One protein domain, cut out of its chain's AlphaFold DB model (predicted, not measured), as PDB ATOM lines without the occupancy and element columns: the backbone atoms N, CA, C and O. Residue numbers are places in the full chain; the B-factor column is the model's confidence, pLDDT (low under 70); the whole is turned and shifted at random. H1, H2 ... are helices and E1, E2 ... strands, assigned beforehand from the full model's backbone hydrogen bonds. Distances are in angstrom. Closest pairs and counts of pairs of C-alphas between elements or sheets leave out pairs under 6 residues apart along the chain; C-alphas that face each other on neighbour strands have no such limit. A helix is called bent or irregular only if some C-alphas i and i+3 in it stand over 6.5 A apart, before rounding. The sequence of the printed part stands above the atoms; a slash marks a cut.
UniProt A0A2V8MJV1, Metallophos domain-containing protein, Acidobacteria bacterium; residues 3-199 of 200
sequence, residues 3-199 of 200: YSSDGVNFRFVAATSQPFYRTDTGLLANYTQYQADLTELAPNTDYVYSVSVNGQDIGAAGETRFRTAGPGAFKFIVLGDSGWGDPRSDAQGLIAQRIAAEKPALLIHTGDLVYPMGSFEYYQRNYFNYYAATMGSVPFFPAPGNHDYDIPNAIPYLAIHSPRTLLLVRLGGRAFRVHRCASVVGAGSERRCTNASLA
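This is residues 3 to 199 of the 200 residues of the protein "Metallophos domain-containing protein" of Acidobacteria bacterium (UniProt A0A2V8MJV1). Three small sheets gather round the kinked helix H3, which packs on E10 of the strongly twisted sheet E1 E2 E9 E10, on E5 of the sheet E4 E3 E5 and on H2. H2 and the parallel sheet E6 E7 E8 make one side of the body, and H5 stands over E1 and E2. The printed part has 197 residues, with five named helices and ten named strands in the order E1 H1 E2 E3 E4 E5 E6 H2 E7 H3 E8 H4 H5 E9 E10; the class is mixed, with under half of the residues in named elements. It is compact, with a radius of gyration of the C-alphas of 16.5 A, and spans 42 by 37 by 31 A.

The largest sheet runs E1, residues 16 to 20, E2, residues 31 to 38, E9, residues 176 to 183, and E10, residues 195 to 197, antiparallel throughout, with N 18 and O 33 at 2.9 A, N 34 and O 180 at 3.2 A, and N 179 and O 195 at 2.8 A. E9 and E10 form a hairpin. H3, residues 120 to 137, has its closest C-alphas to E10 at Met 135 and Asn 195, 4.7 A. H3 has a kink of 70 degrees near residue 128 and is irregular, C-alphas 130 and 133 being 7.7 A apart. H5, residues 152 to 160, also irregular with C-alphas 153 and 156 at 8.6 A, stands up from the sheet at 49 degrees, over E1 and E2, at a height over the sheet of 11.2 A. H1, residues 22 to 25, and H5 only just touch, with 3 pairs of C-alphas within 8 A, the closest Thr 25 and Ile 155, 6.3 A. H4, residues 147 to 150, is close to H5 but not clearly touching; their closest C-alphas, Asp 148 and Ala 154, are 5.7 A apart. H3 only grazes the sheet of E4, residues 56 to 58, E3, residues 46 to 53, and E5, residues 64 to 67. E3 and E5 are antiparallel, N 47 and O 66 at 2.8 A; E4 and E3 meet only at a point. H2, residues 91 to 102, touches residues 130 to 134 of H3 at a shallow tilt of 18 degrees, the same way; the closest C-alphas are Ala 100 and Thr 134, 5.9 A. E6, residues 76 to 79, E7, residues 106 to 109, and E8, residues 140 to 142, are parallel, N 77 and O 106 at 3.1 A and N 109 and O 141 at 2.8 A. E6, H2, E7 and E7, H3, E8 are strand-helix-strand units, parallel neighbours with a helix between, with right-handed crossovers. Every O i to N i+4 pair is within hydrogen-bond range in H2, 8 of 14 in H3 and 3 of 5 in H5; H1 and H4 are too short for one.

E1 begins at C-alpha 16, (180.931, 166.675, 142.246), and E10 ends at C-alpha 197, (184.228, 153.770, 150.083). From first to last C-alpha E3 measures 23.7 A, E2 23.1 A, E9 22.6 A, H3 22.4 A and H2 16.8 A.

The C-alphas farthest apart, Gly 72 and Ala 187, are 48.5 A apart. The printed part has no cut; the links E6 to H2, H5 to E9 and E9 to E10 are long. Mean pLDDT of the printed part is 78.6; residues 59 to 62 and 162 to 199 are under 70.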
ATOM      1  N   TYR A   3     187.564 167.793 156.346       89.88
ATOM      2  CA  TYR A   3     188.165 166.674 157.074       89.88
ATOM      3  C   TYR A   3     189.512 167.048 157.698       89.88
ATOM      4  O   TYR A   3     190.201 167.941 157.203       89.88
ATOM      5  N   SER A   4     189.882 166.370 158.783       94.38
ATOM      6  CA  SER A   4     191.121 166.607 159.529       94.38
ATOM      7  C   SER A   4     191.581 165.340 160.257       94.38
ATOM      8  O   SER A   4     190.750 164.563 160.718       94.38
ATOM      9  N   SER A   5     192.895 165.123 160.363       94.69
ATOM     10  CA  SER A   5     193.481 164.051 161.187       94.69
ATOM     11  C   SER A   5     193.809 164.492 162.616       94.69
ATOM     12  O   SER A   5     194.021 163.647 163.479       94.69
ATOM     13  N   ASP A   6     193.879 165.802 162.875       95.06
ATOM     14  CA  ASP A   6     194.211 166.374 164.189       95.06
ATOM     15  C   ASP A   6     193.025 167.103 164.848       95.06
ATOM     16  O   ASP A   6     193.112 167.503 166.006       95.06
ATOM     17  N   GLY A   7     191.905 167.253 164.131       92.50
ATOM     18  CA  GLY A   7     190.708 167.959 164.595       92.50
ATOM     19  C   GLY A   7     190.867 169.480 164.665       92.50
ATOM     20  O   GLY A   7     189.973 170.156 165.168       92.50
ATOM     21  N   VAL A   8     191.982 170.027 164.172       93.75
ATOM     22  CA  VAL A   8     192.313 171.459 164.229       93.75
ATOM     23  C   VAL A   8     192.500 172.014 162.821       93.75
ATOM     24  O   VAL A   8     191.871 173.001 162.443       93.75
ATOM     25  N   ASN A   9     193.330 171.358 162.013       94.81
ATOM     26  CA  ASN A   9     193.660 171.775 160.660       94.81
ATOM     27  C   ASN A   9     192.759 171.045 159.662       94.81
ATOM     28  O   ASN A   9     192.977 169.875 159.341       94.81
ATOM     29  N   PHE A  10     191.730 171.741 159.178       93.50
ATOM     30  CA  PHE A  10     190.768 171.178 158.234       93.50
ATOM     31  C   PHE A  10     191.154 171.440 156.781       93.50
ATOM     32  O   PHE A  10     191.436 172.567 156.375       93.50
ATOM     33  N   ARG A  11     191.077 170.382 155.974       91.88
ATOM     34  CA  ARG A  11     191.086 170.446 154.512       91.88
ATOM     35  C   ARG A  11     189.651 170.458 154.001       91.88
ATOM     36  O   ARG A  11     188.778 169.822 154.589       91.88
ATOM     37  N   PHE A  12     189.417 171.140 152.883       91.62
ATOM     38  CA  PHE A  12     188.094 171.283 152.274       91.62
ATOM     39  C   PHE A  12     188.081 170.683 150.871       91.62
ATOM     40  O   PHE A  12     188.991 170.916 150.082       91.62
ATOM     41  N   VAL A  13     187.033 169.922 150.564       85.81
ATOM     42  CA  VAL A  13     186.807 169.312 149.247       85.81
ATOM     43  C   VAL A  13     185.387 169.628 148.799       85.81
ATOM     44  O   VAL A  13     184.415 169.382 149.528       85.81
ATOM     45  N   ALA A  14     185.275 170.188 147.596       87.06
ATOM     46  CA  ALA A  14     184.005 170.356 146.908       87.06
ATOM     47  C   ALA A  14     183.538 169.004 146.357       87.06
ATOM     48  O   ALA A  14     184.343 168.228 145.845       87.06
ATOM     49  N   ALA A  15     182.243 168.722 146.478       82.12
ATOM     50  CA  ALA A  15     181.675 167.523 145.886       82.12
ATOM     51  C   ALA A  15     181.345 167.764 144.406       82.12
ATOM     52  O   ALA A  15     180.839 168.827 144.050       82.12
ATOM     53  N   THR A  16     181.565 166.761 143.564       83.81
ATOM     54  CA  THR A  16     180.931 166.675 142.246       83.81
ATOM     55  C   THR A  16     179.518 166.128 142.401       83.81
ATOM     56  O   THR A  16     179.269 165.329 143.308       83.81
ATOM     57  N   SER A  17     178.606 166.513 141.513       81.44
ATOM     58  CA  SER A  17     177.241 165.993 141.496       81.44
ATOM     59  C   SER A  17     176.919 165.263 140.197       81.44
ATOM     60  O   SER A  17     177.409 165.619 139.126       81.44
ATOM     61  N   GLN A  18     176.069 164.248 140.303       83.50
ATOM     62  CA  GLN A  18     175.489 163.536 139.173       83.50
ATOM     63  C   GLN A  18     173.963 163.509 139.334       83.50
ATOM     64  O   GLN A  18     173.471 162.981 140.337       83.50
ATOM     65  N   PRO A  19     173.201 164.079 138.385       86.12
ATOM     66  CA  PRO A  19     171.752 163.984 138.405       86.12
ATOM     67  C   PRO A  19     171.284 162.620 137.887       86.12
ATOM     68  O   PRO A  19     171.855 162.059 136.954       86.12
ATOM     69  N   PHE A  20     170.195 162.138 138.467       85.62
ATOM     70  CA  PHE A  20     169.382 161.024 138.002       85.62
ATOM     71  C   PHE A  20     167.963 161.559 137.823       85.62
ATOM     72  O   PHE A  20     167.337 162.042 138.774       85.62
ATOM     73  N   TYR A  21     167.471 161.555 136.589       88.19
ATOM     74  CA  TYR A  21     166.233 162.248 136.264       88.19
ATOM     75  C   TYR A  21     165.009 161.476 136.752       88.19
ATOM     76  O   TYR A  21     165.001 160.245 136.837       88.19
ATOM     77  N   ARG A  22     163.935 162.205 137.068       89.81
ATOM     78  CA  ARG A  22     162.667 161.605 137.511       89.81
ATOM     79  C   ARG A  22     162.063 160.625 136.497       89.81
ATOM     80  O   ARG A  22     161.370 159.695 136.885       89.81
ATOM     81  N   THR A  23     162.346 160.831 135.211       90.31
ATOM     82  CA  THR A  23     161.937 159.943 134.111       90.31
ATOM     83  C   THR A  23     162.583 158.568 134.198       90.31
ATOM     84  O   THR A  23     161.939 157.585 133.851       90.31
ATOM     85  N   ASP A  24     163.813 158.497 134.706       86.62
ATOM     86  CA  ASP A  24     164.593 157.257 134.775       86.62
ATOM     87  C   ASP A  24     164.414 156.573 136.135       86.62
ATOM     88  O   ASP A  24     164.418 155.352 136.249       86.62
ATOM     89  N   THR A  25     164.252 157.378 137.186       83.62
ATOM     90  CA  THR A  25     164.157 156.916 138.579       83.62
ATOM     91  C   THR A  25     162.734 156.591 139.029       83.62
ATOM     92  O   THR A  25     162.561 155.947 140.062       83.62
ATOM     93  N   GLY A  26     161.713 157.084 138.319       84.81
ATOM     94  CA  GLY A  26     160.311 156.994 138.738       84.81
ATOM     95  C   GLY A  26     159.955 157.860 139.956       84.81
ATOM     96  O   GLY A  26     158.841 157.768 140.471       84.81
ATOM     97  N   LEU A  27     160.875 158.706 140.434       84.31
ATOM     98  CA  LEU A  27     160.658 159.578 141.588       84.31
ATOM     99  C   LEU A  27     159.789 160.803 141.247       84.31
ATOM    100  O   LEU A  27     159.552 161.163 140.092       84.31
ATOM    101  N   LEU A  28     159.315 161.507 142.279       84.19
ATOM    102  CA  LEU A  28     158.569 162.758 142.093       84.19
ATOM    103  C   LEU A  28     159.470 163.910 141.624       84.19
ATOM    104  O   LEU A  28     159.021 164.765 140.864       84.19
ATOM    105  N   ALA A  29     160.748 163.888 142.000       81.69
ATOM    106  CA  ALA A  29     161.755 164.879 141.637       81.69
ATOM    107  C   ALA A  29     163.046 164.192 141.173       81.69
ATOM    108  O   ALA A  29     163.236 163.000 141.403       81.69
ATOM    109  N   ASN A  30     163.931 164.954 140.527       84.75
ATOM    110  CA  ASN A  30     165.266 164.464 140.196       84.75
ATOM    111  C   ASN A  30     166.020 164.094 141.478       84.75
ATOM    112  O   ASN A  30     165.912 164.775 142.498       84.75
ATOM    113  N   TYR A  31     166.808 163.035 141.396       83.00
ATOM    114  CA  TYR A  31     167.715 162.618 142.449       83.00
ATOM    115  C   TYR A  31     169.124 163.107 142.125       83.00
ATOM    116  O   TYR A  31     169.543 163.052 140.973       83.00
ATOM    117  N   THR A  32     169.871 163.566 143.126       81.94
ATOM    118  CA  THR A  32     171.251 164.021 142.925       81.94
ATOM    119  C   THR A  32     172.188 163.211 143.804       81.94
ATOM    120  O   THR A  32     172.078 163.214 145.030       81.94
ATOM    121  N   GLN A  33     173.141 162.534 143.177       85.38
ATOM    122  CA  GLN A  33     174.258 161.914 143.873       85.38
ATOM    123  C   GLN A  33     175.367 162.957 144.051       85.38
ATOM    124  O   GLN A  33     175.710 163.642 143.087       85.38
ATOM    125  N   TYR A  34     175.938 163.073 145.254       82.69
ATOM    126  CA  TYR A  34     177.114 163.907 145.511       82.69
ATOM    127  C   TYR A  34     178.313 163.046 145.912       82.69
ATOM    128  O   TYR A  34     178.203 162.058 146.642       82.69
ATOM    129  N   GLN A  35     179.493 163.441 145.451       83.19
ATOM    130  CA  GLN A  35     180.716 162.682 145.662       83.19
ATOM    131  C   GLN A  35     181.892 163.610 145.944       83.19
ATOM    132  O   GLN A  35     182.134 164.540 145.182       83.19
ATOM    133  N   ALA A  36     182.629 163.341 147.023       83.44
ATOM    134  CA  ALA A  36     183.853 164.052 147.370       83.44
ATOM    135  C   ALA A  36     185.026 163.064 147.436       83.44
ATOM    136  O   ALA A  36     184.991 162.085 148.185       83.44
ATOM    137  N   ASP A  37     186.076 163.347 146.668       83.38
ATOM    138  CA  ASP A  37     187.262 162.495 146.589       83.38
ATOM    139  C   ASP A  37     188.336 163.039 147.538       83.38
ATOM    140  O   ASP A  37     188.773 164.183 147.402       83.38
ATOM    141  N   LEU A  38     188.741 162.238 148.529       83.75
ATOM    142  CA  LEU A  38     189.754 162.627 149.507       83.75
ATOM    143  C   LEU A  38     191.091 162.021 149.093       83.75
ATOM    144  O   LEU A  38     191.302 160.807 149.127       83.75
ATOM    145  N   THR A  39     192.016 162.883 148.701       83.94
ATOM    146  CA  THR A  39     193.347 162.487 148.249       83.94
ATOM    147  C   THR A  39     194.394 162.754 149.325       83.94
ATOM    148  O   THR A  39     194.154 163.472 150.295       83.94
ATOM    149  N   GLU A  40     195.571 162.141 149.159       86.75
ATOM    150  CA  GLU A  40     196.742 162.400 150.014       86.75
ATOM    151  C   GLU A  40     196.481 162.182 151.511       86.75
ATOM    152  O   GLU A  40     196.971 162.923 152.372       86.75
ATOM    153  N   LEU A  41     195.687 161.157 151.824       86.75
ATOM    154  CA  LEU A  41     195.489 160.733 153.199       86.75
ATOM    155  C   LEU A  41     196.657 159.862 153.661       86.75
ATOM    156  O   LEU A  41     197.160 159.019 152.911       86.75
ATOM    157  N   ALA A  42     197.070 160.049 154.911       90.12
ATOM    158  CA  ALA A  42     198.067 159.198 155.539       90.12
ATOM    159  C   ALA A  42     197.486 157.788 155.752       90.12
ATOM    160  O   ALA A  42     196.298 157.669 156.065       90.12
ATOM    161  N   PRO A  43     198.275 156.712 155.577       89.12
ATOM    162  CA  PRO A  43     197.809 155.353 155.835       89.12
ATOM    163  C   PRO A  43     197.551 155.130 157.329       89.12
ATOM    164  O   PRO A  43     198.181 155.766 158.174       89.12
ATOM    165  N   ASN A  44     196.654 154.199 157.662       90.31
ATOM    166  CA  ASN A  44     196.349 153.794 159.041       90.31
ATOM    167  C   ASN A  44     196.055 154.968 160.006       90.31
ATOM    168  O   ASN A  44     196.457 154.943 161.171       90.31
ATOM    169  N   THR A  45     195.384 156.008 159.515       92.56
ATOM    170  CA  THR A  45     195.176 157.275 160.224       92.56
ATOM    171  C   THR A  45     193.686 157.541 160.400       92.56
ATOM    172  O   THR A  45     192.905 157.352 159.467       92.56
ATOM    173  N   ASP A  46     193.296 157.966 161.603       93.94
ATOM    174  CA  ASP A  46     191.928 158.393 161.888       93.94
ATOM    175  C   ASP A  46     191.710 159.824 161.381       93.94
ATOM    176  O   ASP A  46     192.542 160.708 161.587       93.94
ATOM    177  N   TYR A  47     190.570 160.052 160.740       91.62
ATOM    178  CA  TYR A  47     190.132 161.357 160.269       91.62
ATOM    179  C   TYR A  47     188.747 161.663 160.818       91.62
ATOM    180  O   TYR A  47     187.849 160.824 160.749       91.62
ATOM    181  N   VAL A  48     188.560 162.882 161.315       92.81
ATOM    182  CA  VAL A  48     187.241 163.482 161.524       92.81
ATOM    183  C   VAL A  48     186.789 164.172 160.243       92.81
ATOM    184  O   VAL A  48     187.607 164.726 159.504       92.81
ATOM    185  N   TYR A  49     185.489 164.163 159.969       89.38
ATOM    186  CA  TYR A  49     184.913 164.889 158.850       89.38
ATOM    187  C   TYR A  49     183.490 165.372 159.127       89.38
ATOM    188  O   TYR A  49     182.738 164.784 159.906       89.38
ATOM    189  N   SER A  50     183.103 166.431 158.417       86.38
ATOM    190  CA  SER A  50     181.711 166.846 158.269       86.38
ATOM    191  C   SER A  50     181.416 167.185 156.812       86.38
ATOM    192  O   SER A  50     182.299 167.474 155.994       86.38
ATOM    193  N   VAL A  51     180.143 167.112 156.451       83.06
ATOM    194  CA  VAL A  51     179.676 167.457 155.114       83.06
ATOM    195  C   VAL A  51     178.639 168.549 155.266       83.06
ATOM    196  O   VAL A  51     177.767 168.444 156.119       83.06
ATOM    197  N   SER A  52     178.717 169.559 154.412       81.69
ATOM    198  CA  SER A  52     177.819 170.703 154.425       81.69
ATOM    199  C   SER A  52     177.268 170.995 153.034       81.69
ATOM    200  O   SER A  52     177.908 170.689 152.024       81.69
ATOM    201  N   VAL A  53     176.076 171.586 152.995       78.31
ATOM    202  CA  VAL A  53     175.422 172.129 151.798       78.31
ATOM    203  C   VAL A  53     175.101 173.587 152.091       78.31
ATOM    204  O   VAL A  53     174.539 173.895 153.136       78.31
ATOM    205  N   ASN A  54     175.505 174.501 151.205       80.44
ATOM    206  CA  ASN A  54     175.322 175.950 151.389       80.44
ATOM    207  C   ASN A  54     175.827 176.468 152.754       80.44
ATOM    208  O   ASN A  54     175.207 177.320 153.383       80.44
ATOM    209  N   GLY A  55     176.943 175.911 153.237       78.19
ATOM    210  CA  GLY A  55     177.539 176.274 154.526       78.19
ATOM    211  C   GLY A  55     176.846 175.680 155.758       78.19
ATOM    212  O   GLY A  55     177.345 175.871 156.860       78.19
ATOM    213  N   GLN A  56     175.751 174.933 155.592       78.94
ATOM    214  CA  GLN A  56     175.062 174.243 156.682       78.94
ATOM    215  C   GLN A  56     175.540 172.798 156.774       78.94
ATOM    216  O   GLN A  56     175.460 172.058 155.789       78.94
ATOM    217  N   ASP A  57     176.045 172.394 157.940       77.44
ATOM    218  CA  ASP A  57     176.407 171.001 158.189       77.44
ATOM    219  C   ASP A  57     175.161 170.117 158.084       77.44
ATOM    220  O   ASP A  57     174.147 170.314 158.751       77.44
ATOM    221  N   ILE A  58     175.258 169.110 157.229       71.38
ATOM    222  CA  ILE A  58     174.245 168.085 157.056       71.38
ATOM    223  C   ILE A  58     174.786 166.788 157.679       71.38
ATOM    224  O   ILE A  58     175.945 166.442 157.483       71.38
ATOM    225  N   GLY A  59     173.964 165.984 158.362       65.94
ATOM    226  CA  GLY A  59     174.382 164.672 158.914       65.94
ATOM    227  C   GLY A  59     174.168 164.508 160.415       65.94
ATOM    228  O   GLY A  59     173.431 165.285 161.019       65.94
ATOM    229  N   ALA A  60     174.739 163.443 160.992       61.69
ATOM    230  CA  ALA A  60     174.713 163.230 162.439       61.69
ATOM    231  C   ALA A  60     175.265 164.469 163.163       61.69
ATOM    232  O   ALA A  60     176.118 165.168 162.623       61.69
ATOM    233  N   ALA A  61     174.740 164.767 164.354       60.19
ATOM    234  CA  ALA A  61     175.226 165.899 165.132       60.19
ATOM    235  C   ALA A  61     176.703 165.677 165.493       60.19
ATOM    236  O   ALA A  61     177.040 164.674 166.121       60.19
ATOM    237  N   GLY A  62     177.568 166.610 165.091       67.12
ATOM    238  CA  GLY A  62     179.013 166.521 165.298       67.12
ATOM    239  C   GLY A  62     179.777 165.874 164.139       67.12
ATOM    240  O   GLY A  62     179.257 165.651 163.047       67.12
ATOM    241  N   GLU A  63     181.061 165.620 164.374       77.19
ATOM    242  CA  GLU A  63     181.978 165.120 163.349       77.19
ATOM    243  C   GLU A  63     181.973 163.592 163.299       77.19
ATOM    244  O   GLU A  63     182.064 162.914 164.323       77.19
ATOM    245  N   THR A  64     181.881 163.044 162.089       84.62
ATOM    246  CA  THR A  64     181.982 161.598 161.848       84.62
ATOM    247  C   THR A  64     183.451 161.212 161.704       84.62
ATOM    248  O   THR A  64     184.268 162.039 161.307       84.62
ATOM    249  N   ARG A  65     183.810 159.969 162.039       89.12
ATOM    250  CA  ARG A  65     185.195 159.487 161.984       89.12
ATOM    251  C   ARG A  65     185.335 158.302 161.050       89.12
ATOM    252  O   ARG A  65     184.508 157.407 161.098       89.12
ATOM    253  N   PHE A  66     186.417 158.255 160.286       88.44
ATOM    254  CA  PHE A  66     186.836 157.060 159.555       88.44
ATOM    255  C   PHE A  66     188.331 156.821 159.750       88.44
ATOM    256  O   PHE A  66     189.070 157.741 160.100       88.44
ATOM    257  N   ARG A  67     188.783 155.596 159.475       88.56
ATOM    258  CA  ARG A  67     190.206 155.249 159.447       88.56
ATOM    259  C   ARG A  67     190.623 154.842 158.042       88.56
ATOM    260  O   ARG A  67     189.935 154.064 157.388       88.56
ATOM    261  N   THR A  68     191.750 155.362 157.573       88.06
ATOM    262  CA  THR A  68     192.318 154.966 156.280       88.06
ATOM    263  C   THR A  68     192.965 153.590 156.339       88.06
ATOM    264  O   THR A  68     193.518 153.178 157.361       88.06
ATOM    265  N   ALA A  69     192.950 152.888 155.205       87.88
ATOM    266  CA  ALA A  69     193.690 151.644 155.048       87.88
ATOM    267  C   ALA A  69     195.204 151.867 155.225       87.88
ATOM    268  O   ALA A  69     195.739 152.948 154.966       87.88
ATOM    269  N   GLY A  70     195.907 150.826 155.652       87.69
ATOM    270  CA  GLY A  70     197.357 150.822 155.804       87.69
ATOM    271  C   GLY A  70     197.890 149.392 155.899       87.69
ATOM    272  O   GLY A  70     197.099 148.448 155.922       87.69
ATOM    273  N   PRO A  71     199.218 149.212 155.914       87.94
ATOM    274  CA  PRO A  71     199.823 147.894 156.063       87.94
ATOM    275  C   PRO A  71     199.505 147.286 157.438       87.94
ATOM    276  O   PRO A  71     199.359 148.007 158.425       87.94
ATOM    277  N   GLY A  72     199.461 145.955 157.501       90.75
ATOM    278  CA  GLY A  72     199.210 145.198 158.727       90.75
ATOM    279  C   GLY A  72     197.955 144.329 158.654       90.75
ATOM    280  O   GLY A  72     197.252 144.295 157.644       90.75
ATOM    281  N   ALA A  73     197.699 143.595 159.736       93.31
ATOM    282  CA  ALA A  73     196.500 142.780 159.860       93.31
ATOM    283  C   ALA A  73     195.255 143.665 160.015       93.31
ATOM    284  O   ALA A  73     195.274 144.670 160.728       93.31
ATOM    285  N   PHE A  74     194.159 143.257 159.385       92.50
ATOM    286  CA  PHE A  74     192.859 143.900 159.516       92.50
ATOM    287  C   PHE A  74     191.756 142.843 159.535       92.50
ATOM    288  O   PHE A  74     191.948 141.716 159.082       92.50
ATOM    289  N   LYS A  75     190.586 143.224 160.050       94.88
ATOM    290  CA  LYS A  75     189.364 142.424 159.963       94.88
ATOM    291  C   LYS A  75     188.341 143.126 159.090       94.88
ATOM    292  O   LYS A  75     188.277 144.355 159.066       94.88
ATOM    293  N   PHE A  76     187.544 142.341 158.388       95.94
ATOM    294  CA  PHE A  76     186.493 142.820 157.508       95.94
ATOM    295  C   PHE A  76     185.257 141.944 157.673       95.94
ATOM    296  O   PHE A  76     185.344 140.834 158.197       95.94
ATOM    297  N   ILE A  77     184.111 142.462 157.245       97.75
ATOM    298  CA  ILE A  77     182.843 141.729 157.259       97.75
ATOM    299  C   ILE A  77     182.391 141.484 155.827       97.75
ATOM    300  O   ILE A  77     182.521 142.360 154.971       97.75
ATOM    301  N   VAL A  78     181.836 140.299 155.592       97.00
ATOM    302  CA  VAL A  78     181.097 139.965 154.376       97.00
ATOM    303  C   VAL A  78     179.639 139.757 154.764       97.00
ATOM    304  O   VAL A  78     179.348 139.030 155.711       97.00
ATOM    305  N   LEU A  79     178.740 140.431 154.056       96.00
ATOM    306  CA  LEU A  79     177.296 140.383 154.248       96.00
ATOM    307  C   LEU A  79     176.621 140.137 152.892       96.00
ATOM    308  O   LEU A  79     177.180 140.463 151.849       96.00
ATOM    309  N   GLY A  80     175.431 139.564 152.888       96.06
ATOM    310  CA  GLY A  80     174.576 139.392 151.715       96.06
ATOM    311  C   GLY A  80     173.142 139.224 152.190       96.06
ATOM    312  O   GLY A  80     172.934 138.971 153.382       96.06
ATOM    313  N   ASP A  81     172.178 139.419 151.294       97.00
ATOM    314  CA  ASP A  81     170.780 139.031 151.526       97.00
ATOM    315  C   ASP A  81     170.166 139.630 152.800       97.00
ATOM    316  O   ASP A  81     169.334 139.028 153.479       97.00
ATOM    317  N   SER A  82     170.614 140.831 153.170       94.44
ATOM    318  CA  SER A  82     170.275 141.408 154.470       94.44
ATOM    319  C   SER A  82     169.000 142.248 154.440       94.44
ATOM    320  O   SER A  82     168.421 142.530 155.485       94.44
ATOM    321  N   GLY A  83     168.548 142.626 153.246       93.94
ATOM    322  CA  GLY A  83     167.669 143.761 152.991       93.94
ATOM    323  C   GLY A  83     166.171 143.585 153.215       93.94
ATOM    324  O   GLY A  83     165.390 144.327 152.613       93.94
ATOM    325  N   TRP A  84     165.732 142.601 154.001       93.75
ATOM    326  CA  TRP A  84     164.300 142.324 154.166       93.75
ATOM    327  C   TRP A  84     163.578 143.360 155.034       93.75
ATOM    328  O   TRP A  84     162.478 143.797 154.684       93.75
ATOM    329  N   GLY A  85     164.196 143.794 156.138       85.50
ATOM    330  CA  GLY A  85     163.596 144.733 157.087       85.50
ATOM    331  C   GLY A  85     162.241 144.261 157.628       85.50
ATOM    332  O   GLY A  85     161.252 144.975 157.471       85.50
ATOM    333  N   ASP A  86     162.173 143.056 158.219       86.12
ATOM    334  CA  ASP A  86     160.908 142.491 158.727       86.12
ATOM    335  C   ASP A  86     160.333 143.372 159.855       86.12
ATOM    336  O   ASP A  86     160.943 143.475 160.917       86.12
ATOM    337  N   PRO A  87     159.134 143.962 159.710       81.44
ATOM    338  CA  PRO A  87     158.527 144.740 160.791       81.44
ATOM    339  C   PRO A  87     158.160 143.895 162.022       81.44
ATOM    340  O   PRO A  87     157.842 144.446 163.073       81.44
ATOM    341  N   ARG A  88     158.175 142.561 161.911       89.44
ATOM    342  CA  ARG A  88     157.873 141.616 162.997       89.44
ATOM    343  C   ARG A  88     159.128 141.109 163.710       89.44
ATOM    344  O   ARG A  88     158.993 140.412 164.712       89.44
ATOM    345  N   SER A  89     160.329 141.407 163.204       90.75
ATOM    346  CA  SER A  89     161.594 140.954 163.791       90.75
ATOM    347  C   SER A  89     162.737 141.927 163.522       90.75
ATOM    348  O   SER A  89     163.046 142.231 162.376       90.75
ATOM    349  N   ASP A  90     163.456 142.324 164.572       91.69
ATOM    350  CA  ASP A  90     164.636 143.193 164.459       91.69
ATOM    351  C   ASP A  90     165.936 142.419 164.147       91.69
ATOM    352  O   ASP A  90     167.038 142.828 164.510       91.69
ATOM    353  N   ALA A  91     165.845 141.259 163.488       94.19
ATOM    354  CA  ALA A  91     167.020 140.444 163.165       94.19
ATOM    355  C   ALA A  91     168.077 141.238 162.374       94.19
ATOM    356  O   ALA A  91     169.271 141.152 162.666       94.19
ATOM    357  N   GLN A  92     167.637 142.063 161.420       96.00
ATOM    358  CA  GLN A  92     168.531 142.916 160.644       96.00
ATOM    359  C   GLN A  92     169.170 144.025 161.499       96.00
ATOM    360  O   GLN A  92     170.361 144.301 161.349       96.00
ATOM    361  N   GLY A  93     168.428 144.620 162.440       95.81
ATOM    362  CA  GLY A  93     168.970 145.603 163.381       95.81
ATOM    363  C   GLY A  93     170.016 145.001 164.307       95.81
ATOM    364  O   GLY A  93     171.079 145.592 164.503       95.81
ATOM    365  N   LEU A  94     169.792 143.781 164.797       95.88
ATOM    366  CA  LEU A  94     170.781 143.040 165.584       95.88
ATOM    367  C   LEU A  94     172.051 142.749 164.773       95.88
ATOM    368  O   LEU A  94     173.156 142.914 165.294       95.88
ATOM    369  N   ILE A  95     171.923 142.375 163.496       95.94
ATOM    370  CA  ILE A  95     173.069 142.213 162.588       95.94
ATOM    371  C   ILE A  95     173.819 143.543 162.431       95.94
ATOM    372  O   ILE A  95     175.037 143.581 162.615       95.94
ATOM    373  N   ALA A  96     173.114 144.646 162.172       95.69
ATOM    374  CA  ALA A  96     173.714 145.974 162.043       95.69
ATOM    375  C   ALA A  96     174.470 146.403 163.316       95.69
ATOM    376  O   ALA A  96     175.593 146.905 163.232       95.69
ATOM    377  N   GLN A  97     173.906 146.141 164.499       96.06
ATOM    378  CA  GLN A  97     174.555 146.408 165.786       96.06
ATOM    379  C   GLN A  97     175.826 145.572 165.976       96.06
ATOM    380  O   GLN A  97     176.846 146.095 166.428       96.06
ATOM    381  N   ARG A  98     175.801 144.283 165.607       96.81
ATOM    382  CA  ARG A  98     176.987 143.412 165.667       96.81
ATOM    383  C   ARG A  98     178.083 143.894 164.723       96.81
ATOM    384  O   ARG A  98     179.228 144.004 165.147       96.81
ATOM    385  N   ILE A  99     177.728 144.266 163.495       96.00
ATOM    386  CA  ILE A  99     178.655 144.861 162.525       96.00
ATOM    387  C   ILE A  99     179.320 146.114 163.105       96.00
ATOM    388  O   ILE A  99     180.542 146.249 163.043       96.00
ATOM    389  N   ALA A 100     178.538 147.018 163.700       93.19
ATOM    390  CA  ALA A 100     179.067 148.242 164.297       93.19
ATOM    391  C   ALA A 100     180.001 147.954 165.488       93.19
ATOM    392  O   ALA A 100     181.057 148.577 165.609       93.19
ATOM    393  N   ALA A 101     179.648 146.987 166.341       95.81
ATOM    394  CA  ALA A 101     180.457 146.582 167.490       95.81
ATOM    395  C   ALA A 101     181.807 145.977 167.078       95.81
ATOM    396  O   ALA A 101     182.809 146.181 167.768       95.81
ATOM    397  N   GLU A 102     181.855 145.287 165.936       95.75
ATOM    398  CA  GLU A 102     183.097 144.740 165.407       95.75
ATOM    399  C   GLU A 102     184.085 145.828 164.981       95.75
ATOM    400  O   GLU A 102     185.285 145.591 165.054       95.75
ATOM    401  N   LYS A 103     183.650 147.031 164.585       92.00
ATOM    402  CA  LYS A 103     184.544 148.070 164.028       92.00
ATOM    403  C   LYS A 103     185.446 147.512 162.903       92.00
ATOM    404  O   LYS A 103     186.675 147.574 163.013       92.00
ATOM    405  N   PRO A 104     184.874 146.887 161.856       94.94
ATOM    406  CA  PRO A 104     185.668 146.324 160.770       94.94
ATOM    407  C   PRO A 104     186.395 147.422 159.985       94.94
ATOM    408  O   PRO A 104     185.933 148.558 159.907       94.94
ATOM    409  N   ALA A 105     187.520 147.069 159.363       92.44
ATOM    410  CA  ALA A 105     188.258 147.979 158.487       92.44
ATOM    411  C   ALA A 105     187.510 148.261 157.174       92.44
ATOM    412  O   ALA A 105     187.709 149.309 156.566       92.44
ATOM    413  N   LEU A 106     186.666 147.322 156.735       91.31
ATOM    414  CA  LEU A 106     185.753 147.455 155.602       91.31
ATOM    415  C   LEU A 106     184.624 146.421 155.688       91.31
ATOM    416  O   LEU A 106     184.752 145.401 156.373       91.31
ATOM    417  N   LEU A 107     183.547 146.661 154.945       94.75
ATOM    418  CA  LEU A 107     182.449 145.717 154.749       94.75
ATOM    419  C   LEU A 107     182.205 145.489 153.255       94.75
ATOM    420  O   LEU A 107     182.139 146.446 152.489       94.75
ATOM    421  N   ILE A 108     182.058 144.227 152.853       94.88
ATOM    422  CA  ILE A 108     181.666 143.815 151.499       94.88
ATOM    423  C   ILE A 108     180.232 143.282 151.553       94.88
ATOM    424  O   ILE A 108     179.966 142.340 152.296       94.88
ATOM    425  N   HIS A 109     179.314 143.882 150.795       95.31
ATOM    426  CA  HIS A 109     177.945 143.388 150.643       95.31
ATOM    427  C   HIS A 109     177.816 142.696 149.285       95.31
ATOM    428  O   HIS A 109     178.072 143.303 148.251       95.31
ATOM    429  N   THR A 110     177.459 141.420 149.283       95.19
ATOM    430  CA  THR A 110     177.627 140.516 148.134       95.19
ATOM    431  C   THR A 110     176.450 140.485 147.164       95.19
ATOM    432  O   THR A 110     176.581 139.913 146.089       95.19
ATOM    433  N   GLY A 111     175.338 141.128 147.505       94.50
ATOM    434  CA  GLY A 111     174.144 141.195 146.664       94.50
ATOM    435  C   GLY A 111     172.890 141.290 147.513       94.50
ATOM    436  O   GLY A 111     172.970 141.124 148.733       94.50
ATOM    437  N   ASP A 112     171.767 141.593 146.871       96.69
ATOM    438  CA  ASP A 112     170.433 141.648 147.466       96.69
ATOM    439  C   ASP A 112     170.411 142.543 148.711       96.69
ATOM    440  O   ASP A 112     170.125 142.143 149.848       96.69
ATOM    441  N   LEU A 113     170.793 143.803 148.471       95.75
ATOM    442  CA  LEU A 113     170.884 144.840 149.498       95.75
ATOM    443  C   LEU A 113     169.523 145.139 150.117       95.75
ATOM    444  O   LEU A 113     169.451 145.554 151.275       95.75
ATOM    445  N   VAL A 114     168.467 144.994 149.318       96.75
ATOM    446  CA  VAL A 114     167.090 145.329 149.662       96.75
ATOM    447  C   VAL A 114     166.105 144.363 149.025       96.75
ATOM    448  O   VAL A 114     166.281 143.918 147.897       96.75
ATOM    449  N   TYR A 115     165.026 144.106 149.753       96.56
ATOM    450  CA  TYR A 115     163.890 143.301 149.327       96.56
ATOM    451  C   TYR A 115     162.577 144.077 149.510       96.56
ATOM    452  O   TYR A 115     162.510 144.978 150.353       96.56
ATOM    453  N   PRO A 116     161.506 143.709 148.779       95.31
ATOM    454  CA  PRO A 116     161.451 142.673 147.745       95.31
ATOM    455  C   PRO A 116     162.037 143.105 146.393       95.31
ATOM    456  O   PRO A 116     162.093 142.280 145.499       95.31
ATOM    457  N   MET A 117     162.420 144.375 146.230       95.56
ATOM    458  CA  MET A 117     162.988 144.914 144.989       95.56
ATOM    459  C   MET A 117     163.908 146.107 145.277       95.56
ATOM    460  O   MET A 117     163.704 146.827 146.261       95.56
ATOM    461  N   GLY A 118     164.842 146.381 144.367       94.75
ATOM    462  CA  GLY A 118     165.812 147.483 144.374       94.75
ATOM    463  C   GLY A 118     165.245 148.898 144.242       94.75
ATOM    464  O   GLY A 118     165.789 149.688 143.478       94.75
ATOM    465  N   SER A 119     164.145 149.253 144.915       92.50
ATOM    466  CA  SER A 119     163.547 150.597 144.831       92.50
ATOM    467  C   SER A 119     164.200 151.593 145.799       92.50
ATOM    468  O   SER A 119     164.712 151.217 146.854       92.50
ATOM    469  N   PHE A 120     164.126 152.895 145.495       89.06
ATOM    470  CA  PHE A 120     164.595 153.951 146.411       89.06
ATOM    471  C   PHE A 120     163.939 153.879 147.799       89.06
ATOM    472  O   PHE A 120     164.590 154.175 148.801       89.06
ATOM    473  N   GLU A 121     162.664 153.485 147.866       91.12
ATOM    474  CA  GLU A 121     161.953 153.318 149.135       91.12
ATOM    475  C   GLU A 121     162.583 152.200 149.969       91.12
ATOM    476  O   GLU A 121     162.894 152.412 151.143       91.12
ATOM    477  N   TYR A 122     162.830 151.034 149.363       94.88
ATOM    478  CA  TYR A 122     163.436 149.906 150.065       94.88
ATOM    479  C   TYR A 122     164.905 150.177 150.411       94.88
ATOM    480  O   TYR A 122     165.329 149.827 151.507       94.88
ATOM    481  N   TYR A 123     165.660 150.912 149.587       93.69
ATOM    482  CA  TYR A 123     166.996 151.398 149.965       93.69
ATOM    483  C   TYR A 123     166.976 152.320 151.173       93.69
ATOM    484  O   TYR A 123     167.790 152.156 152.083       93.69
ATOM    485  N   GLN A 124     166.038 153.258 151.248       89.56
ATOM    486  CA  GLN A 124     165.917 154.080 152.447       89.56
ATOM    487  C   GLN A 124     165.551 153.219 153.661       89.56
ATOM    488  O   GLN A 124     166.203 153.300 154.702       89.56
ATOM    489  N   ARG A 125     164.507 152.398 153.527       91.56
ATOM    490  CA  ARG A 125     163.876 151.695 154.644       91.56
ATOM    491  C   ARG A 125     164.692 150.520 155.169       91.56
ATOM    492  O   ARG A 125     164.816 150.373 156.379       91.56
ATOM    493  N   ASN A 126     165.232 149.708 154.269       95.19
ATOM    494  CA  ASN A 126     165.828 148.414 154.580       95.19
ATOM    495  C   ASN A 126     167.356 148.413 154.468       95.19
ATOM    496  O   ASN A 126     167.977 147.426 154.831       95.19
ATOM    497  N   TYR A 127     167.985 149.496 154.009       93.94
ATOM    498  CA  TYR A 127     169.441 149.568 153.887       93.94
ATOM    499  C   TYR A 127     170.012 150.766 154.646       93.94
ATOM    500  O   TYR A 127     170.729 150.587 155.632       93.94
ATOM    501  N   PHE A 128     169.628 151.994 154.294       89.81
ATOM    502  CA  PHE A 128     170.155 153.188 154.961       89.81
ATOM    503  C   PHE A 128     169.710 153.314 156.419       89.81
ATOM    504  O   PHE A 128     170.536 153.650 157.264       89.81
ATOM    505  N   ASN A 129     168.455 153.001 156.749       88.88
ATOM    506  CA  ASN A 129     167.995 153.054 158.142       88.88
ATOM    507  C   ASN A 129     168.775 152.105 159.070       88.88
ATOM    508  O   ASN A 129     168.902 152.399 160.256       88.88
ATOM    509  N   TYR A 130     169.313 151.004 158.538       92.69
ATOM    510  CA  TYR A 130     170.093 150.032 159.309       92.69
ATOM    511  C   TYR A 130     171.588 150.353 159.315       92.69
ATOM    512  O   TYR A 130     172.244 150.248 160.350       92.69
ATOM    513  N   TYR A 131     172.144 150.753 158.170       92.44
ATOM    514  CA  TYR A 131     173.592 150.767 157.976       92.44
ATOM    515  C   TYR A 131     174.205 152.160 157.787       92.44
ATOM    516  O   TYR A 131     175.428 152.259 157.841       92.44
ATOM    517  N   ALA A 132     173.430 153.246 157.637       85.56
ATOM    518  CA  ALA A 132     173.982 154.581 157.343       85.56
ATOM    519  C   ALA A 132     174.991 155.081 158.393       85.56
ATOM    520  O   ALA A 132     175.954 155.767 158.046       85.56
ATOM    521  N   ALA A 133     174.796 154.726 159.668       83.88
ATOM    522  CA  ALA A 133     175.746 155.050 160.732       83.88
ATOM    523  C   ALA A 133     177.085 154.317 160.537       83.88
ATOM    524  O   ALA A 133     178.147 154.943 160.565       83.88
ATOM    525  N   THR A 134     177.036 153.008 160.266       87.62
ATOM    526  CA  THR A 134     178.214 152.194 159.938       87.62
ATOM    527  C   THR A 134     178.902 152.722 158.685       87.62
ATOM    528  O   THR A 134     180.106 152.944 158.697       87.62
ATOM    529  N   MET A 135     178.140 153.007 157.631       88.75
ATOM    530  CA  MET A 135     178.629 153.523 156.352       88.75
ATOM    531  C   MET A 135     179.282 154.907 156.454       88.75
ATOM    532  O   MET A 135     180.105 155.258 155.614       88.75
ATOM    533  N   GLY A 136     178.942 155.699 157.477       84.94
ATOM    534  CA  GLY A 136     179.636 156.951 157.770       84.94
ATOM    535  C   GLY A 136     181.062 156.748 158.291       84.94
ATOM    536  O   GLY A 136     181.896 157.632 158.148       84.94
ATOM    537  N   SER A 137     181.371 155.590 158.881       86.38
ATOM    538  CA  SER A 137     182.666 155.357 159.546       86.38
ATOM    539  C   SER A 137     183.492 154.223 158.939       86.38
ATOM    540  O   SER A 137     184.713 154.189 159.094       86.38
ATOM    541  N   VAL A 138     182.836 153.296 158.245       88.00
ATOM    542  CA  VAL A 138     183.414 152.077 157.679       88.00
ATOM    543  C   VAL A 138     183.228 152.099 156.160       88.00
ATOM    544  O   VAL A 138     182.092 152.235 155.699       88.00
ATOM    545  N   PRO A 139     184.306 151.909 155.373       88.81
ATOM    546  CA  PRO A 139     184.203 151.687 153.937       88.81
ATOM    547  C   PRO A 139     183.248 150.535 153.599       88.81
ATOM    548  O   PRO A 139     183.473 149.399 154.022       88.81
ATOM    549  N   PHE A 140     182.197 150.827 152.835       86.31
ATOM    550  CA  PHE A 140     181.130 149.882 152.496       86.31
ATOM    551  C   PHE A 140     181.133 149.608 150.984       86.31
ATOM    552  O   PHE A 140     180.946 150.527 150.185       86.31
ATOM    553  N   PHE A 141     181.355 148.350 150.597       87.88
ATOM    554  CA  PHE A 141     181.504 147.894 149.211       87.88
ATOM    555  C   PHE A 141     180.373 146.946 148.824       87.88
ATOM    556  O   PHE A 141     180.508 145.733 148.995       87.88
ATOM    557  N   PRO A 142     179.248 147.470 148.330       92.81
ATOM    558  CA  PRO A 142     178.185 146.628 147.829       92.81
ATOM    559  C   PRO A 142     178.424 146.205 146.379       92.81
ATOM    560  O   PRO A 142     179.051 146.922 145.600       92.81
ATOM    561  N   ALA A 143     177.867 145.053 146.030       91.94
ATOM    562  CA  ALA A 143     177.548 144.637 144.674       91.94
ATOM    563  C   ALA A 143     176.023 144.469 144.567       91.94
ATOM    564  O   ALA A 143     175.416 144.055 145.555       91.94
ATOM    565  N   PRO A 144     175.399 144.776 143.417       94.19
ATOM    566  CA  PRO A 144     173.975 144.522 143.230       94.19
ATOM    567  C   PRO A 144     173.734 143.014 143.059       94.19
ATOM    568  O   PRO A 144     174.487 142.345 142.348       94.19
ATOM    569  N   GLY A 145     172.691 142.487 143.695       94.62
ATOM    570  CA  GLY A 145     172.163 141.145 143.446       94.62
ATOM    571  C   GLY A 145     170.940 141.177 142.528       94.62
ATOM    572  O   GLY A 145     170.579 142.223 141.987       94.62
ATOM    573  N   ASN A 146     170.301 140.026 142.315       96.38
ATOM    574  CA  ASN A 146     169.145 139.926 141.420       96.38
ATOM    575  C   ASN A 146     167.968 140.800 141.870       96.38
ATOM    576  O   ASN A 146     167.335 141.409 141.012       96.38
ATOM    577  N   HIS A 147     167.706 140.929 143.172       96.69
ATOM    578  CA  HIS A 147     166.609 141.771 143.659       96.69
ATOM    579  C   HIS A 147     166.863 143.264 143.432       96.69
ATOM    580  O   HIS A 147     165.927 144.041 143.232       96.69
ATOM    581  N   ASP A 148     168.127 143.684 143.374       94.25
ATOM    582  CA  ASP A 148     168.491 145.056 143.017       94.25
ATOM    583  C   ASP A 148     168.189 145.364 141.532       94.25
ATOM    584  O   ASP A 148     167.925 146.516 141.175       94.25
ATOM    585  N   TYR A 149     168.162 144.331 140.679       95.31
ATOM    586  CA  TYR A 149     167.812 144.405 139.254       95.31
ATOM    587  C   TYR A 149     166.313 144.258 138.954       95.31
ATOM    588  O   TYR A 149     165.921 144.409 137.795       95.31
ATOM    589  N   ASP A 150     165.458 144.053 139.964       93.75
ATOM    590  CA  ASP A 150     163.994 144.067 139.786       93.75
ATOM    591  C   ASP A 150     163.481 145.441 139.303       93.75
ATOM    592  O   ASP A 150     162.376 145.559 138.769       93.75
ATOM    593  N   ILE A 151     164.303 146.488 139.444       89.88
ATOM    594  CA  ILE A 151     164.135 147.772 138.761       89.88
ATOM    595  C   ILE A 151     165.093 147.826 137.557       89.88
ATOM    596  O   ILE A 151     166.289 147.563 137.729       89.88
ATOM    597  N   PRO A 152     164.625 148.220 136.349       90.12
ATOM    598  CA  PRO A 152     165.451 148.242 135.145       90.12
ATOM    599  C   PRO A 152     166.809 148.917 135.347       90.12
ATOM    600  O   PRO A 152     166.901 150.010 135.908       90.12
ATOM    601  N   ASN A 153     167.865 148.255 134.867       89.75
ATOM    602  CA  ASN A 153     169.263 148.694 134.956       89.75
ATOM    603  C   ASN A 153     169.775 148.969 136.383       89.75
ATOM    604  O   ASN A 153     170.808 149.623 136.525       89.75
ATOM    605  N   ALA A 154     169.065 148.516 137.423       92.19
ATOM    606  CA  ALA A 154     169.352 148.836 138.819       92.19
ATOM    607  C   ALA A 154     169.558 150.353 139.031       92.19
ATOM    608  O   ALA A 154     170.469 150.784 139.740       92.19
ATOM    609  N   ILE A 155     168.730 151.193 138.387       91.88
ATOM    610  CA  ILE A 155     168.867 152.660 138.459       91.88
ATOM    611  C   ILE A 155     168.959 153.166 139.907       91.88
ATOM    612  O   ILE A 155     169.833 153.992 140.170       91.88
ATOM    613  N   PRO A 156     168.147 152.686 140.871       91.62
ATOM    614  CA  PRO A 156     168.280 153.133 142.250       91.62
ATOM    615  C   PRO A 156     169.624 152.736 142.874       91.62
ATOM    616  O   PRO A 156     170.241 153.583 143.513       91.62
ATOM    617  N   TYR A 157     170.133 151.526 142.614       92.25
ATOM    618  CA  TYR A 157     171.479 151.108 143.028       92.25
ATOM    619  C   TYR A 157     172.553 152.070 142.492       92.25
ATOM    620  O   TYR A 157     173.372 152.575 143.255       92.25
ATOM    621  N   LEU A 158     172.520 152.390 141.195       90.19
ATOM    622  CA  LEU A 158     173.474 153.312 140.558       90.19
ATOM    623  C   LEU A 158     173.315 154.765 141.034       90.19
ATOM    624  O   LEU A 158     174.274 155.534 141.049       90.19
ATOM    625  N   ALA A 159     172.103 155.163 141.416       87.56
ATOM    626  CA  ALA A 159     171.831 156.494 141.938       87.56
ATOM    627  C   ALA A 159     172.369 156.676 143.357       87.56
ATOM    628  O   ALA A 159     172.850 157.757 143.702       87.56
ATOM    629  N   ILE A 160     172.335 155.628 144.181       86.44
ATOM    630  CA  ILE A 160     172.814 155.688 145.568       86.44
ATOM    631  C   ILE A 160     174.291 155.290 145.718       86.44
ATOM    632  O   ILE A 160     174.958 155.739 146.656       86.44
ATOM    633  N   HIS A 161     174.811 154.469 144.802       84.31
ATOM    634  CA  HIS A 161     176.197 154.012 144.763       84.31
ATOM    635  C   HIS A 161     176.897 154.559 143.527       84.31
ATOM    636  O   HIS A 161     176.406 154.435 142.413       84.31
ATOM    637  N   SER A 162     178.077 155.145 143.703       68.62
ATOM    638  CA  SER A 162     178.856 155.604 142.553       68.62
ATOM    639  C   SER A 162     179.509 154.398 141.862       68.62
ATOM    640  O   SER A 162     180.289 153.688 142.496       68.62
ATOM    641  N   PRO A 163     179.253 154.153 140.564       48.50
ATOM    642  CA  PRO A 163     179.774 152.990 139.842       48.50
ATOM    643  C   PRO A 163     181.282 153.047 139.556       48.50
ATOM    644  O   PRO A 163     181.843 152.080 139.046       48.50
ATOM    645  N   ARG A 164     181.993 154.129 139.917       44.28
ATOM    646  CA  ARG A 164     183.472 154.149 139.878       44.28
ATOM    647  C   ARG A 164     184.118 153.303 140.988       44.28
ATOM    648  O   ARG A 164     185.327 153.381 141.184       44.28
ATOM    649  N   THR A 165     183.333 152.482 141.678       37.28
ATOM    650  CA  THR A 165     183.761 151.496 142.673       37.28
ATOM    651  C   THR A 165     183.782 150.090 142.060       37.28
ATOM    652  O   THR A 165     183.214 149.152 142.613       37.28
ATOM    653  N   LEU A 166     184.421 149.916 140.897       28.84
ATOM    654  CA  LEU A 166     184.763 148.567 140.447       28.84
ATOM    655  C   LEU A 166     185.965 148.098 141.278       28.84
ATOM    656  O   LEU A 166     187.053 148.663 141.194       28.84
ATOM    657  N   LEU A 167     185.717 147.098 142.121       27.34
ATOM    658  CA  LEU A 167     186.670 146.381 142.960       27.34
ATOM    659  C   LEU A 167     187.998 146.102 142.225       27.34
ATOM    660  O   LEU A 167     188.100 145.158 141.446       27.34
ATOM    661  N   LEU A 168     189.038 146.883 142.522       22.62
ATOM    662  CA  LEU A 168     190.428 146.495 142.288       22.62
ATOM    663  C   LEU A 168     191.157 146.535 143.632       22.62
ATOM    664  O   LEU A 168     191.635 147.577 144.074       22.62
ATOM    665  N   VAL A 169     191.242 145.384 144.301       23.98
ATOM    666  CA  VAL A 169     192.096 145.219 145.481       23.98
ATOM    667  C   VAL A 169     193.552 145.214 145.007       23.98
ATOM    668  O   VAL A 169     194.109 144.171 144.675       23.98
ATOM    669  N   ARG A 170     194.184 146.391 144.954       23.55
ATOM    670  CA  ARG A 170     195.647 146.516 144.951       23.55
ATOM    671  C   ARG A 170     196.104 146.937 146.341       23.55
ATOM    672  O   ARG A 170     196.006 148.096 146.731       23.55
ATOM    673  N   LEU A 171     196.624 145.968 147.090       26.02
ATOM    674  CA  LEU A 171     197.403 146.210 148.302       26.02
ATOM    675  C   LEU A 171     198.687 146.949 147.886       26.02
ATOM    676  O   LEU A 171     199.622 146.316 147.405       26.02
ATOM    677  N   GLY A 172     198.716 148.286 147.971       28.05
ATOM    678  CA  GLY A 172     199.896 149.025 147.496       28.05
ATOM    679  C   GLY A 172     199.866 150.553 147.408       28.05
ATOM    680  O   GLY A 172     200.918 151.118 147.130       28.05
ATOM    681  N   GLY A 173     198.753 151.244 147.682       27.56
ATOM    682  CA  GLY A 173     198.781 152.693 147.932       27.56
ATOM    683  C   GLY A 173     197.703 153.537 147.241       27.56
ATOM    684  O   GLY A 173     197.585 153.503 146.027       27.56
ATOM    685  N   ARG A 174     197.059 154.373 148.079       32.91
ATOM    686  CA  ARG A 174     196.329 155.639 147.829       32.91
ATOM    687  C   ARG A 174     194.968 155.617 147.103       32.91
ATOM    688  O   ARG A 174     194.938 155.892 145.923       32.91
ATOM    689  N   ALA A 175     193.869 155.621 147.870       30.88
ATOM    690  CA  ALA A 175     192.924 156.751 148.026       30.88
ATOM    691  C   ALA A 175     191.719 156.362 148.927       30.88
ATOM    692  O   ALA A 175     191.475 155.198 149.240       30.88
ATOM    693  N   PHE A 176     190.975 157.353 149.424       34.41
ATOM    694  CA  PHE A 176     189.771 157.169 150.249       34.41
ATOM    695  C   PHE A 176     188.669 158.084 149.700       34.41
ATOM    696  O   PHE A 176     188.931 159.237 149.367       34.41
ATOM    697  N   ARG A 177     187.436 157.604 149.555       43.75
ATOM    698  CA  ARG A 177     186.353 158.323 148.865       43.75
ATOM    699  C   ARG A 177     185.086 158.337 149.705       43.75
ATOM    700  O   ARG A 177     184.440 157.323 149.910       43.75
ATOM    701  N   VAL A 178     184.674 159.507 150.172       37.78
ATOM    702  CA  VAL A 178     183.415 159.626 150.917       37.78
ATOM    703  C   VAL A 178     182.279 159.894 149.927       37.78
ATOM    704  O   VAL A 178     182.290 160.883 149.193       37.78
ATOM    705  N   HIS A 179     181.289 159.003 149.887       38.34
ATOM    706  CA  HIS A 179     180.098 159.129 149.048       38.34
ATOM    707  C   HIS A 179     178.932 159.661 149.859       38.34
ATOM    708  O   HIS A 179     178.428 158.993 150.755       38.34
ATOM    709  N   ARG A 180     178.397 160.825 149.513       36.16
ATOM    710  CA  ARG A 180     177.188 161.276 150.189       36.16
ATOM    711  C   ARG A 180     176.035 161.460 149.229       36.16
ATOM    712  O   ARG A 180     176.027 162.383 148.428       36.16
ATOM    713  N   CYS A 181     175.004 160.643 149.395       34.47
ATOM    714  CA  CYS A 181     173.710 160.940 148.808       34.47
ATOM    715  C   CYS A 181     173.015 162.055 149.585       34.47
ATOM    716  O   CYS A 181     172.710 161.911 150.769       34.47
ATOM    717  N   ALA A 182     172.740 163.161 148.902       32.81
ATOM    718  CA  ALA A 182     171.770 164.143 149.352       32.81
ATOM    719  C   ALA A 182     170.687 164.228 148.275       32.81
ATOM    720  O   ALA A 182     170.898 164.804 147.215       32.81
ATOM    721  N   SER A 183     169.516 163.644 148.529       32.78
ATOM    722  CA  SER A 183     168.347 163.931 147.704       32.78
ATOM    723  C   SER A 183     167.823 165.316 148.084       32.78
ATOM    724  O   SER A 183     167.264 165.482 149.170       32.78
ATOM    725  N   VAL A 184     167.977 166.308 147.206       31.03
ATOM    726  CA  VAL A 184     167.165 167.527 147.281       31.03
ATOM    727  C   VAL A 184     165.825 167.197 146.633       31.03
ATOM    728  O   VAL A 184     165.670 167.284 145.418       31.03
ATOM    729  N   VAL A 185     164.855 166.773 147.443       30.98
ATOM    730  CA  VAL A 185     163.457 166.746 147.009       30.98
ATOM    731  C   VAL A 185     162.970 168.192 147.061       30.98
ATOM    732  O   VAL A 185     162.956 168.805 148.128       30.98
ATOM    733  N   GLY A 186     162.636 168.766 145.905       26.88
ATOM    734  CA  GLY A 186     162.034 170.096 145.833       26.88
ATOM    735  C   GLY A 186     160.830 170.209 146.777       26.88
ATOM    736  O   GLY A 186     159.984 169.320 146.803       26.88
ATOM    737  N   ALA A 187     160.804 171.309 147.539       29.19
ATOM    738  CA  ALA A 187     159.866 171.665 148.609       29.19
ATOM    739  C   ALA A 187     159.868 170.743 149.855       29.19
ATOM    740  O   ALA A 187     158.933 169.990 150.111       29.19
ATOM    741  N   GLY A 188     160.886 170.907 150.709       29.16
ATOM    742  CA  GLY A 188     160.669 170.880 152.164       29.16
ATOM    743  C   GLY A 188     160.944 169.588 152.940       29.16
ATOM    744  O   GLY A 188     160.653 169.563 154.132       29.16
ATOM    745  N   SER A 189     161.539 168.540 152.357       30.61
ATOM    746  CA  SER A 189     162.055 167.429 153.178       30.61
ATOM    747  C   SER A 189     163.414 166.925 152.694       30.61
ATOM    748  O   SER A 189     163.517 166.201 151.706       30.61
ATOM    749  N   GLU A 190     164.468 167.317 153.409       34.19
ATOM    750  CA  GLU A 190     165.801 166.731 153.284       34.19
ATOM    751  C   GLU A 190     165.808 165.370 153.995       34.19
ATOM    752  O   GLU A 190     165.533 165.289 155.194       34.19
ATOM    753  N   ARG A 191     166.128 164.283 153.284       40.72
ATOM    754  CA  ARG A 191     166.364 162.966 153.901       40.72
ATOM    755  C   ARG A 191     167.807 162.529 153.674       40.72
ATOM    756  O   ARG A 191     168.391 162.757 152.618       40.72
ATOM    757  N   ARG A 192     168.403 161.997 154.745       39.03
ATOM    758  CA  ARG A 192     169.850 161.845 154.952       39.03
ATOM    759  C   ARG A 192     170.315 160.454 154.522       39.03
ATOM    760  O   ARG A 192     169.774 159.468 155.007       39.03
ATOM    761  N   CYS A 193     171.368 160.380 153.710       36.31
ATOM    762  CA  CYS A 193     172.135 159.155 153.461       36.31
ATOM    763  C   CYS A 193     173.642 159.488 153.483       36.31
ATOM    764  O   CYS A 193     174.057 160.555 153.023       36.31
ATOM    765  N   THR A 194     174.478 158.618 154.055       38.81
ATOM    766  CA  THR A 194     175.943 158.786 154.159       38.81
ATOM    767  C   THR A 194     176.633 157.464 153.855       38.81
ATOM    768  O   THR A 194     176.333 156.489 154.530       38.81
ATOM    769  N   ASN A 195     177.559 157.455 152.891       36.91
ATOM    770  CA  ASN A 195     178.443 156.338 152.550       36.91
ATOM    771  C   ASN A 195     179.920 156.786 152.527       36.91
ATOM    772  O   ASN A 195     180.262 157.922 152.218       36.91
ATOM    773  N   ALA A 196     180.845 155.883 152.806       34.00
ATOM    774  CA  ALA A 196     182.257 156.047 152.482       34.00
ATOM    775  C   ALA A 196     182.732 154.764 151.798       34.00
ATOM    776  O   ALA A 196     182.290 153.673 152.147       34.00
ATOM    777  N   SER A 197     183.583 154.879 150.786       36.78
ATOM    778  CA  SER A 197     184.228 153.770 150.083       36.78
ATOM    779  C   SER A 197     185.714 154.096 149.868       36.78
ATOM    780  O   SER A 197     186.149 155.232 150.035       36.78
ATOM    781  N   LEU A 198     186.552 153.111 149.558       28.19
ATOM    782  CA  LEU A 198     187.943 153.378 149.170       28.19
ATOM    783  C   LEU A 198     187.976 153.732 147.680       28.19
ATOM    784  O   LEU A 198     187.279 153.110 146.882       28.19
ATOM    785  N   ALA A 199     188.804 154.705 147.306       28.47
ATOM    786  CA  ALA A 199     189.190 154.900 145.911       28.47
ATOM    787  C   ALA A 199     190.578 154.308 145.694       28.47
ATOM    788  O   ALA A 199     191.387 154.313 146.615       28.47
TER     789      ALA A 199